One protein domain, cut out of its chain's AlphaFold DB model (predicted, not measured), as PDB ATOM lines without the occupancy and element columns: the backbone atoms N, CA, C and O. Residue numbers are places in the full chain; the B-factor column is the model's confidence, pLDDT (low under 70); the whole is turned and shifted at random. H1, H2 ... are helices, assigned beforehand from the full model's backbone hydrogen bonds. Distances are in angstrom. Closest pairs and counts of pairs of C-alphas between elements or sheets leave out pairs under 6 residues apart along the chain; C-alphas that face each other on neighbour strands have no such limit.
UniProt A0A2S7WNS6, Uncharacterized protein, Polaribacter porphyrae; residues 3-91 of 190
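Overview. This is residues 3 to 91 of the 190 residues of an uncharacterized protein of Polaribacter porphyrae (UniProt A0A2S7WNS6). One long helix, H1, runs through the middle, and three shorter helices, H2, H3 and H4, wrap round three of its sides, while the long unnamed link of residues 27 to 49 loops beyond the end of H1 and returns along the remaining side. The helices cross H1 rather than line up with it. The 89 printed residues hold four named helices, in the order H1, H2, H3, H4, and no named strand; the class is all helix. The whole is compact, with a radius of gyration of the C-alphas of 12.4 A, yet elongated, spanning 41 by 26 by 26 A.

Along the chain. H1, residues 10 to 26, begins with C-alpha 10 at (7.300, -27.810, -16.109) and is 24.5 A long. H2 is residues 50 to 62, 19.2 A; H3 is residues 64 to 74, 15.7 A. H4, residues 77 to 89, is 18.4 A long and ends with C-alpha 89 at (18.010, -36.482, -15.821).

Arrangement. H1 is the hub, touching three helices. It touches H2 at a steep tilt of 47 degrees, opposite ways; their closest C-alphas, of Cys 18 and Ala 56, are 5.0 A apart. H3 touches H1 the same way, at a tilt of 37 degrees, only just steep, the closest C-alphas being Thr 14 and Pro 64 at 6.0 A. H4 touches H1 with residues 83 to 88 alone, closest at the C-alphas of Leu 13 and Ile 87, 6.8 A. H2 and H4 are apart. Every O i to N i+4 pair is within hydrogen-bond range in H1, H3 and H4; in H2, 8 of 9 are.

Size, cuts and confidence. The C-alphas of Ser 4 and Lys 32 are the two farthest apart, 41.6 A. The printed part has no cut. The link from H1 to H2 is long; the other two are tight. The model's pLDDT is under 70 at residues 3 to 6, 25 to 47 and 91.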
ATOM      1  N   ALA A   3       7.264 -38.051 -15.382       60.50
ATOM      2  CA  ALA A   3       7.243 -37.443 -14.047       60.50
ATOM      3  C   ALA A   3       7.196 -38.477 -12.906       60.50
ATOM      4  O   ALA A   3       7.785 -38.273 -11.852       60.50
ATOM      5  N   SER A   4       6.545 -39.620 -13.140       57.81
ATOM      6  CA  SER A   4       6.552 -40.762 -12.216       57.81
ATOM      7  C   SER A   4       7.856 -41.566 -12.251       57.81
ATOM      8  O   SER A   4       8.005 -42.476 -11.448       57.81
ATOM      9  N   CYS A   5       8.773 -41.240 -13.165       58.44
ATOM     10  CA  CYS A   5      10.133 -41.779 -13.244       58.44
ATOM     11  C   CYS A   5      11.177 -40.759 -12.736       58.44
ATOM     12  O   CYS A   5      12.341 -40.815 -13.122       58.44
ATOM     13  N   GLY A   6      10.751 -39.767 -11.943       64.56
ATOM     14  CA  GLY A   6      11.635 -38.752 -11.364       64.56
ATOM     15  C   GLY A   6      11.922 -37.535 -12.253       64.56
ATOM     16  O   GLY A   6      12.670 -36.656 -11.837       64.56
ATOM     17  N   VAL A   7      11.337 -37.412 -13.449       73.19
ATOM     18  CA  VAL A   7      11.527 -36.214 -14.297       73.19
ATOM     19  C   VAL A   7      10.731 -35.019 -13.727       73.19
ATOM     20  O   VAL A   7       9.561 -35.179 -13.370       73.19
ATOM     21  N   PRO A   8      11.304 -33.803 -13.628       72.75
ATOM     22  CA  PRO A   8      10.626 -32.667 -13.003       72.75
ATOM     23  C   PRO A   8       9.395 -32.182 -13.788       72.75
ATOM     24  O   PRO A   8       9.290 -32.335 -15.005       72.75
ATOM     25  N   THR A   9       8.461 -31.533 -13.083       77.19
ATOM     26  CA  THR A   9       7.328 -30.823 -13.704       77.19
ATOM     27  C   THR A   9       7.801 -29.579 -14.462       77.19
ATOM     28  O   THR A   9       8.876 -29.055 -14.183       77.19
ATOM     29  N   TRP A  10       6.975 -29.038 -15.367       75.31
ATOM     30  CA  TRP A  10       7.300 -27.810 -16.109       75.31
ATOM     31  C   TRP A  10       7.654 -26.626 -15.205       75.31
ATOM     32  O   TRP A  10       8.649 -25.956 -15.452       75.31
ATOM     33  N   ASN A  11       6.899 -26.408 -14.125       77.94
ATOM     34  CA  ASN A  11       7.191 -25.326 -13.180       77.94
ATOM     35  C   ASN A  11       8.559 -25.519 -12.520       77.94
ATOM     36  O   ASN A  11       9.331 -24.569 -12.410       77.94
ATOM     37  N   LYS A  12       8.874 -26.758 -12.120       80.81
ATOM     38  CA  LYS A  12      10.151 -27.071 -11.486       80.81
ATOM     39  C   LYS A  12      11.314 -26.949 -12.470       80.81
ATOM     40  O   LYS A  12      12.340 -26.379 -12.120       80.81
ATOM     41  N   LEU A  13      11.127 -27.418 -13.703       82.88
ATOM     42  CA  LEU A  13      12.079 -27.251 -14.797       82.88
ATOM     43  C   LEU A  13      12.375 -25.766 -15.033       82.88
ATOM     44  O   LEU A  13      13.538 -25.376 -15.043       82.88
ATOM     45  N   THR A  14      11.349 -24.923 -15.172       83.62
ATOM     46  CA  THR A  14      11.559 -23.488 -15.405       83.62
ATOM     47  C   THR A  14      12.230 -22.797 -14.222       83.62
ATOM     48  O   THR A  14      13.133 -21.991 -14.436       83.62
ATOM     49  N   GLU A  15      11.842 -23.120 -12.986       85.88
ATOM     50  CA  GLU A  15      12.491 -22.593 -11.780       85.88
ATOM     51  C   GLU A  15      13.990 -22.923 -11.770       85.88
ATOM     52  O   GLU A  15      14.817 -22.045 -11.522       85.88
ATOM     53  N   GLU A  16      14.363 -24.160 -12.093       85.56
ATOM     54  CA  GLU A  16      15.766 -24.572 -12.110       85.56
ATOM     55  C   GLU A  16      16.558 -23.962 -13.274       85.56
ATOM     56  O   GLU A  16      17.701 -23.552 -13.068       85.56
ATOM     57  N   ILE A  17      15.957 -23.813 -14.461       85.94
ATOM     58  CA  ILE A  17      16.562 -23.065 -15.580       85.94
ATOM     59  C   ILE A  17      16.862 -21.630 -15.144       85.94
ATOM     60  O   ILE A  17      17.982 -21.156 -15.324       85.94
ATOM     61  N   CYS A  18      15.874 -20.947 -14.556       85.12
ATOM     62  CA  CYS A  18      16.019 -19.563 -14.109       85.12
ATOM     63  C   CYS A  18      17.082 -19.439 -13.016       85.12
ATOM     64  O   CYS A  18      17.939 -18.568 -13.104       85.12
ATOM     65  N   THR A  19      17.066 -20.334 -12.025       85.00
ATOM     66  CA  THR A  19      18.044 -20.316 -10.924       85.00
ATOM     67  C   THR A  19      19.460 -20.514 -11.458       85.00
ATOM     68  O   THR A  19      20.365 -19.768 -11.098       85.00
ATOM     69  N   THR A  20      19.644 -21.471 -12.373       81.50
ATOM     70  CA  THR A  20      20.941 -21.718 -13.020       81.50
ATOM     71  C   THR A  20      21.401 -20.494 -13.802       81.50
ATOM     72  O   THR A  20      22.555 -20.085 -13.694       81.50
ATOM     73  N   PHE A  21      20.499 -19.890 -14.576       80.00
ATOM     74  CA  PHE A  21      20.804 -18.706 -15.365       80.00
ATOM     75  C   PHE A  21      21.223 -17.524 -14.484       80.00
ATOM     76  O   PHE A  21      22.264 -16.935 -14.750       80.00
ATOM     77  N   PHE A  22      20.471 -17.206 -13.426       77.31
ATOM     78  CA  PHE A  22      20.778 -16.073 -12.544       77.31
ATOM     79  C   PHE A  22      22.069 -16.273 -11.748       77.31
ATOM     80  O   PHE A  22      22.928 -15.392 -11.784       77.31
ATOM     81  N   ALA A  23      22.272 -17.465 -11.181       74.31
ATOM     82  CA  ALA A  23      23.501 -17.782 -10.460       74.31
ATOM     83  C   ALA A  23      24.743 -17.637 -11.356       74.31
ATOM     84  O   ALA A  23      25.769 -17.118 -10.930       74.31
ATOM     85  N   HIS A  24      24.668 -18.055 -12.627       70.69
ATOM     86  CA  HIS A  24      25.782 -17.900 -13.571       70.69
ATOM     87  C   HIS A  24      25.896 -16.500 -14.184       70.69
ATOM     88  O   HIS A  24      26.996 -16.101 -14.570       70.69
ATOM     89  N   TRP A  25      24.797 -15.750 -14.265       64.00
ATOM     90  CA  TRP A  25      24.790 -14.361 -14.721       64.00
ATOM     91  C   TRP A  25      25.554 -13.451 -13.753       64.00
ATOM     92  O   TRP A  25      26.325 -12.596 -14.191       64.00
ATOM     93  N   GLU A  26      25.417 -13.672 -12.444       55.97
ATOM     94  CA  GLU A  26      26.100 -12.877 -11.415       55.97
ATOM     95  C   GLU A  26      27.634 -13.048 -11.440       55.97
ATOM     96  O   GLU A  26      28.377 -12.098 -11.178       55.97
ATOM     97  N   PHE A  27      28.142 -14.216 -11.868       50.06
ATOM     98  CA  PHE A  27      29.581 -14.416 -12.104       50.06
ATOM     99  C   PHE A  27      30.131 -13.575 -13.271       50.06
ATOM    100  O   PHE A  27      31.336 -13.312 -13.311       50.06
ATOM    101  N   SER A  28      29.288 -13.093 -14.193       51.59
ATOM    102  CA  SER A  28      29.694 -12.098 -15.190       51.59
ATOM    103  C   SER A  28      29.500 -10.679 -14.658       51.59
ATOM    104  O   SER A  28      28.565  -9.975 -15.022       51.59
ATOM    105  N   LYS A  29      30.437 -10.199 -13.835       49.25
ATOM    106  CA  LYS A  29      30.505  -8.781 -13.415       49.25
ATOM    107  C   LYS A  29      30.744  -7.785 -14.570       49.25
ATOM    108  O   LYS A  29      30.912  -6.594 -14.322       49.25
ATOM    109  N   ASP A  30      30.725  -8.245 -15.821       49.59
ATOM    110  CA  ASP A  30      30.752  -7.419 -17.024       49.59
ATOM    111  C   ASP A  30      29.374  -7.463 -17.711       49.59
ATOM    112  O   ASP A  30      29.070  -8.306 -18.552       49.59
ATOM    113  N   THR A  31      28.502  -6.545 -17.293       50.81
ATOM    114  CA  THR A  31      27.050  -6.483 -17.573       50.81
ATOM    115  C   THR A  31      26.649  -6.315 -19.046       50.81
ATOM    116  O   THR A  31      25.462  -6.207 -19.356       50.81
ATOM    117  N   LYS A  32      27.608  -6.253 -19.975       50.47
ATOM    118  CA  LYS A  32      27.368  -5.882 -21.380       50.47
ATOM    119  C   LYS A  32      27.315  -7.060 -22.351       50.47
ATOM    120  O   LYS A  32      26.945  -6.858 -23.508       50.47
ATOM    121  N   ARG A  33      27.671  -8.274 -21.925       47.38
ATOM    122  CA  ARG A  33      27.612  -9.478 -22.766       47.38
ATOM    123  C   ARG A  33      27.228 -10.692 -21.938       47.38
ATOM    124  O   ARG A  33      27.826 -10.944 -20.900       47.38
ATOM    125  N   VAL A  34      26.282 -11.472 -22.454       51.97
ATOM    126  CA  VAL A  34      26.006 -12.812 -21.930       51.97
ATOM    127  C   VAL A  34      27.305 -13.627 -21.937       51.97
ATOM    128  O   VAL A  34      28.056 -13.523 -22.916       51.97
ATOM    129  N   PRO A  35      27.579 -14.452 -20.910       51.12
ATOM    130  CA  PRO A  35      28.683 -15.398 -20.948       51.12
ATOM    131  C   PRO A  35      28.656 -16.225 -22.241       51.12
ATOM    132  O   PRO A  35      27.780 -17.065 -22.438       51.12
ATOM    133  N   THR A  36      29.643 -16.019 -23.118       48.44
ATOM    134  CA  THR A  36      29.843 -16.836 -24.332       48.44
ATOM    135  C   THR A  36      30.061 -18.307 -23.984       48.44
ATOM    136  O   THR A  36      29.694 -19.197 -24.738       48.44
ATOM    137  N   ASN A  37      30.567 -18.566 -22.779       50.94
ATOM    138  CA  ASN A  37      30.545 -19.866 -22.144       50.94
ATOM    139  C   ASN A  37      29.829 -19.722 -20.797       50.94
ATOM    140  O   ASN A  37      30.478 -19.434 -19.792       50.94
ATOM    141  N   MET A  38      28.510 -19.950 -20.734       54.00
ATOM    142  CA  MET A  38      27.967 -20.454 -19.471       54.00
ATOM    143  C   MET A  38      28.711 -21.757 -19.212       54.00
ATOM    144  O   MET A  38      28.487 -22.754 -19.901       54.00
ATOM    145  N   SER A  39      29.647 -21.742 -18.270       51.56
ATOM    146  CA  SER A  39      30.282 -22.962 -17.809       51.56
ATOM    147  C   SER A  39      29.238 -23.715 -16.988       51.56
ATOM    148  O   SER A  39      29.245 -23.679 -15.765       51.56
ATOM    149  N   ILE A  40      28.295 -24.381 -17.665       51.56
ATOM    150  CA  ILE A  40      27.265 -25.234 -17.039       51.56
ATOM    151  C   ILE A  40      27.928 -26.406 -16.280       51.56
ATOM    152  O   ILE A  40      27.304 -27.079 -15.456       51.56
ATOM    153  N   ALA A  41      29.233 -26.612 -16.499       45.94
ATOM    154  CA  ALA A  41      30.107 -27.416 -15.655       45.94
ATOM    155  C   ALA A  41      30.097 -26.986 -14.172       45.94
ATOM    156  O   ALA A  41      30.388 -27.811 -13.318       45.94
ATOM    157  N   LEU A  42      29.723 -25.740 -13.858       50.72
ATOM    158  CA  LEU A  42      29.643 -25.195 -12.496       50.72
ATOM    159  C   LEU A  42      28.204 -25.045 -11.993       50.72
ATOM    160  O   LEU A  42      27.945 -24.316 -11.042       50.72
ATOM    161  N   TRP A  43      27.247 -25.718 -12.621       59.22
ATOM    162  CA  TRP A  43      25.902 -25.798 -12.084       59.22
ATOM    163  C   TRP A  43      25.836 -26.875 -11.002       59.22
ATOM    164  O   TRP A  43      25.353 -27.988 -11.214       59.22
ATOM    165  N   GLU A  44      26.346 -26.537  -9.837       67.62
ATOM    166  CA  GLU A  44      26.112 -27.308  -8.632       67.62
ATOM    167  C   GLU A  44      25.087 -26.566  -7.782       67.62
ATOM    168  O   GLU A  44      25.224 -25.364  -7.560       67.62
ATOM    169  N   LYS A  45      24.047 -27.257  -7.291       67.94
ATOM    170  CA  LYS A  45      22.960 -26.608  -6.525       67.94
ATOM    171  C   LYS A  45      23.466 -25.864  -5.282       67.94
ATOM    172  O   LYS A  45      22.806 -24.936  -4.826       67.94
ATOM    173  N   PHE A  46      24.622 -26.261  -4.742       67.94
ATOM    174  CA  PHE A  46      25.257 -25.591  -3.604       67.94
ATOM    175  C   PHE A  46      25.826 -24.204  -3.945       67.94
ATOM    176  O   PHE A  46      26.085 -23.427  -3.034       67.94
ATOM    177  N   LEU A  47      26.012 -23.885  -5.230       69.88
ATOM    178  CA  LEU A  47      26.460 -22.567  -5.692       69.88
ATOM    179  C   LEU A  47      25.308 -21.566  -5.842       69.88
ATOM    180  O   LEU A  47      25.559 -20.394  -6.098       69.88
ATOM    181  N   TRP A  48      24.056 -22.005  -5.702       78.19
ATOM    182  CA  TRP A  48      22.891 -21.135  -5.820       78.19
ATOM    183  C   TRP A  48      22.634 -20.375  -4.526       78.19
ATOM    184  O   TRP A  48      22.333 -20.991  -3.495       78.19
ATOM    185  N   SER A  49      22.672 -19.046  -4.597       81.44
ATOM    186  CA  SER A  49      22.272 -18.203  -3.476       81.44
ATOM    187  C   SER A  49      20.764 -18.326  -3.206       81.44
ATOM    188  O   SER A  49      19.972 -18.707  -4.075       81.44
ATOM    189  N   GLU A  50      20.332 -18.011  -1.983       83.31
ATOM    190  CA  GLU A  50      18.895 -17.936  -1.682       83.31
ATOM    191  C   GLU A  50      18.210 -16.801  -2.458       83.31
ATOM    192  O   GLU A  50      17.044 -16.924  -2.837       83.31
ATOM    193  N   GLU A  51      18.941 -15.729  -2.764       83.75
ATOM    194  CA  GLU A  51      18.446 -14.608  -3.563       83.75
ATOM    195  C   GLU A  51      18.125 -15.045  -4.997       83.75
ATOM    196  O   GLU A  51      17.023 -14.769  -5.483       83.75
ATOM    197  N   ASP A  52      19.010 -15.828  -5.626       82.00
ATOM    198  CA  ASP A  52      18.790 -16.403  -6.959       82.00
ATOM    199  C   ASP A  52      17.554 -17.295  -6.991       82.00
ATOM    200  O   ASP A  52      16.732 -17.193  -7.903       82.00
ATOM    201  N   LYS A  53      17.383 -18.155  -5.980       82.94
ATOM    202  CA  LYS A  53      16.224 -19.057  -5.880       82.94
ATOM    203  C   LYS A  53      14.924 -18.272  -5.726       82.94
ATOM    204  O   LYS A  53      13.917 -18.605  -6.357       82.94
ATOM    205  N   ILE A  54      14.919 -17.227  -4.897       85.88
ATOM    206  CA  ILE A  54      13.749 -16.357  -4.706       85.88
ATOM    207  C   ILE A  54      13.421 -15.622  -6.008       85.88
ATOM    208  O   ILE A  54      12.252 -15.566  -6.404       85.88
ATOM    209  N   LEU A  55      14.430 -15.073  -6.683       82.69
ATOM    210  CA  LEU A  55      14.260 -14.376  -7.954       82.69
ATOM    211  C   LEU A  55      13.738 -15.329  -9.035       82.69
ATOM    212  O   LEU A  55      12.736 -15.030  -9.685       82.69
ATOM    213  N   ALA A  56      14.339 -16.509  -9.165       83.06
ATOM    214  CA  ALA A  56      13.925 -17.554 -10.092       83.06
ATOM    215  C   ALA A  56      12.464 -17.960  -9.901       83.06
ATOM    216  O   ALA A  56      11.719 -18.013 -10.879       83.06
ATOM    217  N   LYS A  57      12.018 -18.168  -8.657       84.88
ATOM    218  CA  LYS A  57      10.609 -18.467  -8.353       84.88
ATOM    219  C   LYS A  57       9.668 -17.346  -8.789       84.88
ATOM    220  O   LYS A  57       8.625 -17.629  -9.373       84.88
ATOM    221  N   LYS A  58      10.031 -16.081  -8.544       85.06
ATOM    222  CA  LYS A  58       9.223 -14.919  -8.968       85.06
ATOM    223  C   LYS A  58       9.094 -14.842 -10.487       85.06
ATOM    224  O   LYS A  58       8.010 -14.578 -10.996       85.06
ATOM    225  N   PHE A  59      10.188 -15.087 -11.204       79.94
ATOM    226  CA  PHE A  59      10.198 -15.098 -12.663       79.94
ATOM    227  C   PHE A  59       9.380 -16.279 -13.206       79.94
ATOM    228  O   PHE A  59       8.434 -16.064 -13.964       79.94
ATOM    229  N   ALA A  60       9.652 -17.501 -12.747       79.44
ATOM    230  CA  ALA A  60       8.942 -18.705 -13.176       79.44
ATOM    231  C   ALA A  60       7.421 -18.652 -12.923       79.44
ATOM    232  O   ALA A  60       6.673 -19.308 -13.641       79.44
ATOM    233  N   ALA A  61       6.952 -17.869 -11.945       80.19
ATOM    234  CA  ALA A  61       5.531 -17.730 -11.628       80.19
ATOM    235  C   ALA A  61       4.728 -16.841 -12.602       80.19
ATOM    236  O   ALA A  61       3.512 -16.993 -12.674       80.19
ATOM    237  N   ASN A  62       5.369 -15.916 -13.331       74.62
ATOM    238  CA  ASN A  62       4.664 -14.952 -14.189       74.62
ATOM    239  C   ASN A  62       4.355 -15.513 -15.586       74.62
ATOM    240  O   ASN A  62       3.196 -15.636 -15.966       74.62
ATOM    241  N   ASP A  63       5.400 -15.828 -16.360       79.31
ATOM    242  CA  ASP A  63       5.293 -16.416 -17.704       79.31
ATOM    243  C   ASP A  63       6.504 -17.331 -17.967       79.31
ATOM    244  O   ASP A  63       7.504 -16.910 -18.568       79.31
ATOM    245  N   PRO A  64       6.449 -18.584 -17.476       76.56
ATOM    246  CA  PRO A  64       7.583 -19.495 -17.542       76.56
ATOM    247  C   PRO A  64       8.060 -19.753 -18.978       76.56
ATOM    248  O   PRO A  64       9.258 -19.876 -19.224       76.56
ATOM    249  N   MET A  65       7.145 -19.780 -19.951       76.88
ATOM    250  CA  MET A  65       7.477 -20.066 -21.350       76.88
ATOM    251  C   MET A  65       8.202 -18.903 -22.018       76.88
ATOM    252  O   MET A  65       9.219 -19.113 -22.684       76.88
ATOM    253  N   LYS A  66       7.728 -17.670 -21.818       79.88
ATOM    254  CA  LYS A  66       8.398 -16.478 -22.348       79.88
ATOM    255  C   LYS A  66       9.790 -16.303 -21.753       79.88
ATOM    256  O   LYS A  66      10.725 -15.974 -22.480       79.88
ATOM    257  N   ILE A  67       9.937 -16.557 -20.457       79.56
ATOM    258  CA  ILE A  67      11.226 -16.447 -19.769       79.56
ATOM    259  C   ILE A  67      12.204 -17.509 -20.268       79.56
ATOM    260  O   ILE A  67      13.358 -17.183 -20.537       79.56
ATOM    261  N   MET A  68      11.755 -18.751 -20.473       80.81
ATOM    262  CA  MET A  68      12.607 -19.787 -21.065       80.81
ATOM    263  C   MET A  68      13.103 -19.408 -22.463       80.81
ATOM    264  O   MET A  68      14.275 -19.626 -22.751       80.81
ATOM    265  N   GLU A  69      12.271 -18.805 -23.319       79.81
ATOM    266  CA  GLU A  69      12.720 -18.338 -24.643       79.81
ATOM    267  C   GLU A  69      13.704 -17.169 -24.548       79.81
ATOM    268  O   GLU A  69      14.699 -17.135 -25.274       79.81
ATOM    269  N   GLN A  70      13.468 -16.230 -23.628       80.50
ATOM    270  CA  GLN A  70      14.413 -15.146 -23.361       80.50
ATOM    271  C   GLN A  70      15.764 -15.706 -22.918       80.50
ATOM    272  O   GLN A  70      16.773 -15.383 -23.535       80.50
ATOM    273  N   ILE A  71      15.791 -16.602 -21.932       80.69
ATOM    274  CA  ILE A  71      17.014 -17.262 -21.464       80.69
ATOM    275  C   ILE A  71      17.686 -18.039 -22.606       80.69
ATOM    276  O   ILE A  71      18.875 -17.856 -22.858       80.69
ATOM    277  N   LYS A  72      16.929 -18.843 -23.360       82.00
ATOM    278  CA  LYS A  72      17.430 -19.605 -24.511       82.00
ATOM    279  C   LYS A  72      18.095 -18.706 -25.554       82.00
ATOM    280  O   LYS A  72      19.149 -19.069 -26.059       82.00
ATOM    281  N   SER A  73      17.527 -17.532 -25.845       79.56
ATOM    282  CA  SER A  73      18.104 -16.565 -26.798       79.56
ATOM    283  C   SER A  73      19.471 -16.019 -26.379       79.56
ATOM    284  O   SER A  73      20.222 -15.534 -27.219       79.56
ATOM    285  N   GLN A  74      19.785 -16.090 -25.085       77.81
ATOM    286  CA  GLN A  74      21.045 -15.614 -24.529       77.81
ATOM    287  C   GLN A  74      22.099 -16.739 -24.462       77.81
ATOM    288  O   GLN A  74      23.282 -16.463 -24.314       77.81
ATOM    289  N   ILE A  75      21.716 -18.010 -24.610       76.50
ATOM    290  CA  ILE A  75      22.604 -19.162 -24.404       76.50
ATOM    291  C   ILE A  75      22.950 -19.832 -25.740       76.50
ATOM    292  O   ILE A  75      22.086 -20.050 -26.586       76.50
ATOM    293  N   GLU A  76      24.209 -20.250 -25.921       75.75
ATOM    294  CA  GLU A  76      24.592 -21.065 -27.083       75.75
ATOM    295  C   GLU A  76      23.752 -22.362 -27.175       75.75
ATOM    296  O   GLU A  76      23.591 -23.055 -26.166       75.75
ATOM    297  N   PRO A  77      23.300 -22.797 -28.369       77.88
ATOM    298  CA  PRO A  77      22.412 -23.959 -28.506       77.88
ATOM    299  C   PRO A  77      22.917 -25.249 -27.836       77.88
ATOM    300  O   PRO A  77      22.143 -25.978 -27.219       77.88
ATOM    301  N   ARG A  78      24.231 -25.521 -27.898       76.19
ATOM    302  CA  ARG A  78      24.845 -26.688 -27.234       76.19
ATOM    303  C   ARG A  78      24.706 -26.637 -25.709       76.19
ATOM    304  O   ARG A  78      24.428 -27.656 -25.082       76.19
ATOM    305  N   ASN A  79      24.866 -25.445 -25.139       77.31
ATOM    306  CA  ASN A  79      24.796 -25.191 -23.708       77.31
ATOM    307  C   ASN A  79      23.339 -25.275 -23.248       77.31
ATOM    308  O   ASN A  79      23.053 -25.903 -22.236       77.31
ATOM    309  N   TRP A  80      22.400 -24.761 -24.045       80.81
ATOM    310  CA  TRP A  80      20.971 -24.922 -23.785       80.81
ATOM    311  C   TRP A  80      20.562 -26.397 -23.685       80.81
ATOM    312  O   TRP A  80      19.971 -26.810 -22.690       80.81
ATOM    313  N   ILE A  81      20.928 -27.222 -24.670       80.31
ATOM    314  CA  ILE A  81      20.598 -28.656 -24.661       80.31
ATOM    315  C   ILE A  81      21.233 -29.374 -23.467       80.31
ATOM    316  O   ILE A  81      20.584 -30.206 -22.833       80.31
ATOM    317  N   TYR A  82      22.484 -29.047 -23.140       79.25
ATOM    318  CA  TYR A  82      23.165 -29.624 -21.984       79.25
ATOM    319  C   TYR A  82      22.495 -29.233 -20.657       79.25
ATOM    320  O   TYR A  82      22.265 -30.105 -19.822       79.25
ATOM    321  N   LEU A  83      22.118 -27.958 -20.492       81.25
ATOM    322  CA  LEU A  83      21.366 -27.455 -19.340       81.25
ATOM    323  C   LEU A  83      20.060 -28.235 -19.167       81.25
ATOM    324  O   LEU A  83      19.841 -28.836 -18.122       81.25
ATOM    325  N   ILE A  84      19.228 -28.302 -20.209       83.00
ATOM    326  CA  ILE A  84      17.948 -29.018 -20.142       83.00
ATOM    327  C   ILE A  84      18.157 -30.492 -19.775       83.00
ATOM    328  O   ILE A  84      17.493 -30.993 -18.871       83.00
ATOM    329  N   ARG A  85      19.121 -31.178 -20.405       81.94
ATOM    330  CA  ARG A  85      19.414 -32.591 -20.113       81.94
ATOM    331  C   ARG A  85      19.823 -32.802 -18.656       81.94
ATOM    332  O   ARG A  85      19.316 -33.707 -17.998       81.94
ATOM    333  N   LYS A  86      20.722 -31.962 -18.144       79.06
ATOM    334  CA  LYS A  86      21.192 -32.066 -16.762       79.06
ATOM    335  C   LYS A  86      20.061 -31.751 -15.761       79.06
ATOM    336  O   LYS A  86      20.075 -32.338 -14.685       79.06
ATOM    337  N   ILE A  87      19.040 -30.946 -16.115       80.62
ATOM    338  CA  ILE A  87      17.886 -30.670 -15.206       80.62
ATOM    339  C   ILE A  87      16.984 -31.879 -15.158       80.62
ATOM    340  O   ILE A  87      16.570 -32.313 -14.088       80.62
ATOM    341  N   LEU A  88      16.686 -32.415 -16.335       79.88
ATOM    342  CA  LEU A  88      15.717 -33.483 -16.461       79.88
ATOM    343  C   LEU A  88      16.226 -34.805 -15.886       79.88
ATOM    344  O   LEU A  88      15.419 -35.539 -15.322       79.88
ATOM    345  N   TYR A  89      17.524 -35.111 -16.025       80.81
ATOM    346  CA  TYR A  89      18.010 -36.482 -15.821       80.81
ATOM    347  C   TYR A  89      19.161 -36.646 -14.830       80.81
ATOM    348  O   TYR A  89      19.297 -37.716 -14.258       80.81
ATOM    349  N   TYR A  90      20.024 -35.648 -14.622       73.31
ATOM    350  CA  TYR A  90      21.236 -35.850 -13.803       73.31
ATOM    351  C   TYR A  90      21.019 -35.640 -12.307       73.31
ATOM    352  O   TYR A  90      21.923 -35.892 -11.517       73.31
ATOM    353  N   GLN A  91      19.848 -35.156 -11.908       65.44
ATOM    354  CA  GLN A  91      19.552 -34.891 -10.503       65.44
ATOM    355  C   GLN A  91      18.846 -36.037  -9.797       65.44
ATOM    356  O   GLN A  91      18.843 -36.071  -8.570       65.44
TER     357      GLN A  91